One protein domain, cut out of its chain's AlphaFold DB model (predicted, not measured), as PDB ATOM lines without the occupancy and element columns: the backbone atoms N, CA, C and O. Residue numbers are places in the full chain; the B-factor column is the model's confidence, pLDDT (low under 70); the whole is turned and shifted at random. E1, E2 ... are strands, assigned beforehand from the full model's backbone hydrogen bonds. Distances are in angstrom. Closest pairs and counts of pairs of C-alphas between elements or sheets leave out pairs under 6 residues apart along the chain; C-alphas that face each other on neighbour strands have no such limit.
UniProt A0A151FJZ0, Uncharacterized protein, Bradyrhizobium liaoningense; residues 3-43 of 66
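AT A GLANCE: This is residues 3 to 43 of the 66 residues of an uncharacterized protein of Bradyrhizobium liaoningense (UniProt A0A151FJZ0). Two hairpins share one long, bent strand, E2, with their turns at opposite ends of a strongly twisted sheet; the unnamed residues 31 to 43 then fold back on themselves in a loop. The 41 printed residues include three named strands, ordered E1, E2, E3 along the chain and across the sheet, an antiparallel meander, each strand the neighbour of the one before. The class is all strand, with no named helix. The whole is loose, with a radius of gyration of the C-alphas of 11.5 A and spans of 35 by 25 by 18 A.

HOW THE PARTS SIT: E1, residues 3 to 9, and E2, residues 12 to 21, form a hairpin at 140 degrees, with N 4 and O 17 at 2.9 A. E2 bends by 53 degrees at residue 16. E2 and E3, residues 27 to 30, form a hairpin at 139 degrees, with N 30 and O 18 at 2.8 A. The pairing is staggered: E2 pairs with E1 over residues 12 to 18 and with E3 over 18 to 21. E1 and E3 are apart.

IN THESE COORDINATES: E1 begins at C-alpha 3 (-42.748, 1.755, 3.628) and measures 19.1 A; E2 measures 26.4 A. E3, 10.2 A, ends at C-alpha 30 (-36.705, -3.425, 8.971).

THE WHOLE: The farthest C-alphas, Gly 11 and Asp 24, are 35.4 A apart. Residues 33 to 34 pair antiparallel with 37 to 38. Both links are tight, the printed part has no cut, and no printed residue is under 70 in pLDDT.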
ATOM      1  N   HIS A   3     -43.654   2.502   4.496       91.94
ATOM      2  CA  HIS A   3     -42.748   1.755   3.628       91.94
ATOM      3  C   HIS A   3     -41.958   2.750   2.788       91.94
ATOM      4  O   HIS A   3     -42.527   3.731   2.310       91.94
ATOM      5  N   VAL A   4     -40.660   2.504   2.646       92.94
ATOM      6  CA  VAL A   4     -39.748   3.339   1.867       92.94
ATOM      7  C   VAL A   4     -38.870   2.474   0.981       92.94
ATOM      8  O   VAL A   4     -38.541   1.338   1.327       92.94
ATOM      9  N   ASP A   5     -38.447   3.049  -0.133       93.81
ATOM     10  CA  ASP A   5     -37.429   2.469  -0.993       93.81
ATOM     11  C   ASP A   5     -36.119   3.217  -0.763       93.81
ATOM     12  O   ASP A   5     -36.110   4.440  -0.600       93.81
ATOM     13  N   ILE A   6     -35.006   2.486  -0.726       92.50
ATOM     14  CA  ILE A   6     -33.678   3.068  -0.516       92.50
ATOM     15  C   ILE A   6     -32.749   2.714  -1.672       92.50
ATOM     16  O   ILE A   6     -32.732   1.579  -2.146       92.50
ATOM     17  N   GLU A   7     -31.944   3.683  -2.095       93.00
ATOM     18  CA  GLU A   7     -30.838   3.486  -3.030       93.00
ATOM     19  C   GLU A   7     -29.530   3.477  -2.234       93.00
ATOM     20  O   GLU A   7     -29.164   4.472  -1.610       93.00
ATOM     21  N   VAL A   8     -28.872   2.318  -2.172       88.06
ATOM     22  CA  VAL A   8     -27.677   2.105  -1.328       88.06
ATOM     23  C   VAL A   8     -26.374   2.377  -2.078       88.06
ATOM     24  O   VAL A   8     -25.355   2.678  -1.464       88.06
ATOM     25  N   ALA A   9     -26.427   2.270  -3.402       89.38
ATOM     26  CA  ALA A   9     -25.398   2.635  -4.362       89.38
ATOM     27  C   ALA A   9     -26.099   2.964  -5.686       89.38
ATOM     28  O   ALA A   9     -27.252   2.577  -5.869       89.38
ATOM     29  N   GLU A  10     -25.414   3.647  -6.600       93.56
ATOM     30  CA  GLU A  10     -25.972   4.003  -7.909       93.56
ATOM     31  C   GLU A  10     -26.543   2.767  -8.623       93.56
ATOM     32  O   GLU A  10     -25.837   1.790  -8.878       93.56
ATOM     33  N   GLY A  11     -27.851   2.789  -8.884       94.06
ATOM     34  CA  GLY A  11     -28.566   1.691  -9.536       94.06
ATOM     35  C   GLY A  11     -28.893   0.489  -8.638       94.06
ATOM     36  O   GLY A  11     -29.566  -0.435  -9.096       94.06
ATOM     37  N   VAL A  12     -28.490   0.487  -7.362       92.69
ATOM     38  CA  VAL A  12     -28.771  -0.595  -6.405       92.69
ATOM     39  C   VAL A  12     -29.835  -0.152  -5.409       92.69
ATOM     40  O   VAL A  12     -29.585   0.662  -4.518       92.69
ATOM     41  N   LYS A  13     -31.028  -0.738  -5.536       94.19
ATOM     42  CA  LYS A  13     -32.207  -0.370  -4.747       94.19
ATOM     43  C   LYS A  13     -32.726  -1.525  -3.903       94.19
ATOM     44  O   LYS A  13     -32.750  -2.672  -4.347       94.19
ATOM     45  N   ILE A  14     -33.170  -1.199  -2.695       93.44
ATOM     46  CA  ILE A  14     -33.909  -2.096  -1.808       93.44
ATOM     47  C   ILE A  14     -35.307  -1.511  -1.653       93.44
ATOM     48  O   ILE A  14     -35.463  -0.386  -1.177       93.44
ATOM     49  N   TYR A  15     -36.304  -2.288  -2.059       93.25
ATOM     50  CA  TYR A  15     -37.697  -1.865  -2.074       93.25
ATOM     51  C   TYR A  15     -38.451  -2.372  -0.849       93.25
ATOM     52  O   TYR A  15     -38.179  -3.470  -0.358       93.25
ATOM     53  N   GLY A  16     -39.430  -1.595  -0.389       93.56
ATOM     54  CA  GLY A  16     -40.351  -2.025   0.662       93.56
ATOM     55  C   GLY A  16     -39.711  -2.150   2.046       93.56
ATOM     56  O   GLY A  16     -40.119  -2.992   2.845       93.56
ATOM     57  N   VAL A  17     -38.718  -1.314   2.356       94.38
ATOM     58  CA  VAL A  17     -38.160  -1.222   3.710       94.38
ATOM     59  C   VAL A  17     -39.235  -0.675   4.645       94.38
ATOM     60  O   VAL A  17     -39.795   0.398   4.421       94.38
ATOM     61  N   ARG A  18     -39.532  -1.411   5.715       93.88
ATOM     62  CA  ARG A  18     -40.591  -1.056   6.665       93.88
ATOM     63  C   ARG A  18     -40.029  -0.182   7.776       93.88
ATOM     64  O   ARG A  18     -39.069  -0.572   8.435       93.88
ATOM     65  N   VAL A  19     -40.674   0.948   8.053       94.50
ATOM     66  CA  VAL A  19     -40.363   1.815   9.197       94.50
ATOM     67  C   VAL A  19     -41.568   1.889  10.129       94.50
ATOM     68  O   VAL A  19     -42.687   2.233   9.730       94.50
ATOM     69  N   SER A  20     -41.356   1.547  11.398       93.25
ATOM     70  CA  SER A  20     -42.397   1.586  12.426       93.25
ATOM     71  C   SER A  20     -41.900   2.242  13.704       93.25
ATOM     72  O   SER A  20     -40.751   2.045  14.099       93.25
ATOM     73  N   GLN A  21     -42.794   2.971  14.366       92.56
ATOM     74  CA  GLN A  21     -42.567   3.482  15.709       92.56
ATOM     75  C   GLN A  21     -42.779   2.356  16.732       92.56
ATOM     76  O   GLN A  21     -43.744   1.598  16.630       92.56
ATOM     77  N   ALA A  22     -41.863   2.223  17.682       89.56
ATOM     78  CA  ALA A  22     -41.970   1.339  18.834       89.56
ATOM     79  C   ALA A  22     -42.700   2.040  19.995       89.56
ATOM     80  O   ALA A  22     -42.897   3.255  19.985       89.56
ATOM     81  N   ALA A  23     -43.100   1.273  21.013       91.62
ATOM     82  CA  ALA A  23     -43.848   1.788  22.165       91.62
ATOM     83  C   ALA A  23     -43.071   2.826  23.001       91.62
ATOM     84  O   ALA A  23     -43.679   3.647  23.677       91.62
ATOM     85  N   ASP A  24     -41.739   2.807  22.930       91.50
ATOM     86  CA  ASP A  24     -40.836   3.783  23.556       91.50
ATOM     87  C   ASP A  24     -40.716   5.101  22.759       91.50
ATOM     88  O   ASP A  24     -39.934   5.978  23.116       91.50
ATOM     89  N   GLY A  25     -41.462   5.239  21.659       88.62
ATOM     90  CA  GLY A  25     -41.421   6.393  20.765       88.62
ATOM     91  C   GLY A  25     -40.291   6.356  19.733       88.62
ATOM     92  O   GLY A  25     -40.292   7.194  18.828       88.62
ATOM     93  N   SER A  26     -39.366   5.390  19.810       88.62
ATOM     94  CA  SER A  26     -38.276   5.231  18.839       88.62
ATOM     95  C   SER A  26     -38.788   4.734  17.487       88.62
ATOM     96  O   SER A  26     -39.748   3.970  17.412       88.62
ATOM     97  N   TYR A  27     -38.133   5.129  16.395       91.81
ATOM     98  CA  TYR A  27     -38.414   4.594  15.061       91.81
ATOM     99  C   TYR A  27     -37.397   3.519  14.692       91.81
ATOM    100  O   TYR A  27     -36.201   3.678  14.926       91.81
ATOM    101  N   ARG A  28     -37.870   2.423  14.092       92.38
ATOM    102  CA  ARG A  28     -37.034   1.288  13.685       92.38
ATOM    103  C   ARG A  28     -37.313   0.910  12.238       92.38
ATOM    104  O   ARG A  28     -38.476   0.803  11.844       92.38
ATOM    105  N   ALA A  29     -36.242   0.700  11.477       95.00
ATOM    106  CA  ALA A  29     -36.296   0.210  10.108       95.00
ATOM    107  C   ALA A  29     -36.046  -1.303  10.054       95.00
ATOM    108  O   ALA A  29     -35.187  -1.832  10.761       95.00
ATOM    109  N   PHE A  30     -36.779  -1.987   9.182       93.44
ATOM    110  CA  PHE A  30     -36.705  -3.425   8.971       93.44
ATOM    111  C   PHE A  30     -36.548  -3.708   7.482       93.44
ATOM    112  O   PHE A  30     -37.265  -3.132   6.660       93.44
ATOM    113  N   GLY A  31     -35.609  -4.595   7.150       92.88
ATOM    114  CA  GLY A  31     -35.451  -5.092   5.786       92.88
ATOM    115  C   GLY A  31     -36.732  -5.757   5.272       92.88
ATOM    116  O   GLY A  31     -37.572  -6.168   6.083       92.88
ATOM    117  N   PRO A  32     -36.889  -5.868   3.946       92.75
ATOM    118  CA  PRO A  32     -38.022  -6.551   3.363       92.75
ATOM    119  C   PRO A  32     -37.978  -8.048   3.685       92.75
ATOM    120  O   PRO A  32     -36.926  -8.649   3.936       92.75
ATOM    121  N   GLU A  33     -39.154  -8.659   3.659       91.50
ATOM    122  CA  GLU A  33     -39.346 -10.093   3.827       91.50
ATOM    123  C   GLU A  33     -40.282 -10.624   2.743       91.50
ATOM    124  O   GLU A  33     -41.078  -9.886   2.164       91.50
ATOM    125  N   ASN A  34     -40.151 -11.908   2.436       88.25
ATOM    126  CA  ASN A  34     -41.058 -12.643   1.566       88.25
ATOM    127  C   ASN A  34     -41.491 -13.946   2.256       88.25
ATOM    128  O   ASN A  34     -41.146 -14.194   3.411       88.25
ATOM    129  N   GLU A  35     -42.209 -14.813   1.543       91.81
ATOM    130  CA  GLU A  35     -42.682 -16.104   2.071       91.81
ATOM    131  C   GLU A  35     -41.558 -17.025   2.579       91.81
ATOM    132  O   GLU A  35     -41.807 -17.952   3.343       91.81
ATOM    133  N   ARG A  36     -40.308 -16.778   2.172       89.94
ATOM    134  CA  ARG A  36     -39.120 -17.538   2.586       89.94
ATOM    135  C   ARG A  36     -38.323 -16.847   3.697       89.94
ATOM    136  O   ARG A  36     -37.288 -17.368   4.108       89.94
ATOM    137  N   GLY A  37     -38.794 -15.703   4.193       88.19
ATOM    138  CA  GLY A  37     -38.186 -14.938   5.277       88.19
ATOM    139  C   GLY A  37     -37.532 -13.631   4.824       88.19
ATOM    140  O   GLY A  37     -37.853 -13.064   3.780       88.19
ATOM    141  N   ARG A  38     -36.617 -13.121   5.657       85.06
ATOM    142  CA  ARG A  38     -35.933 -11.835   5.438       85.06
ATOM    143  C   ARG A  38     -35.031 -11.898   4.209       85.06
ATOM    144  O   ARG A  38     -34.193 -12.791   4.112       85.06
ATOM    145  N   THR A  39     -35.155 -10.919   3.319       88.88
ATOM    146  CA  THR A  39     -34.347 -10.836   2.091       88.88
ATOM    147  C   THR A  39     -33.109  -9.958   2.258       88.88
ATOM    148  O   THR A  39     -32.124 -10.151   1.550       88.88
ATOM    149  N   CYS A  40     -33.110  -9.039   3.230       89.00
ATOM    150  CA  CYS A  40     -31.906  -8.350   3.682       89.00
ATOM    151  C   CYS A  40     -31.923  -8.093   5.195       89.00
ATOM    152  O   CYS A  40     -32.958  -8.172   5.864       89.00
ATOM    153  N   ALA A  41     -30.750  -7.772   5.734       89.81
ATOM    154  CA  ALA A  41     -30.584  -7.305   7.099       89.81
ATOM    155  C   ALA A  41     -29.698  -6.058   7.107       89.81
ATOM    156  O   ALA A  41     -28.777  -5.932   6.303       89.81
ATOM    157  N   PHE A  42     -29.978  -5.154   8.039       91.06
ATOM    158  CA  PHE A  42     -29.199  -3.941   8.256       91.06
ATOM    159  C   PHE A  42     -28.438  -4.047   9.574       91.06
ATOM    160  O   PHE A  42     -28.916  -4.668  10.527       91.06
ATOM    161  N   SER A  43     -27.273  -3.402   9.647       92.94
ATOM    162  CA  SER A  43     -26.652  -3.123  10.939       92.94
ATOM    163  C   SER A  43     -27.556  -2.190  11.756       92.94
ATOM    164  O   SER A  43     -28.426  -1.502  11.213       92.94
TER     165      SER A  43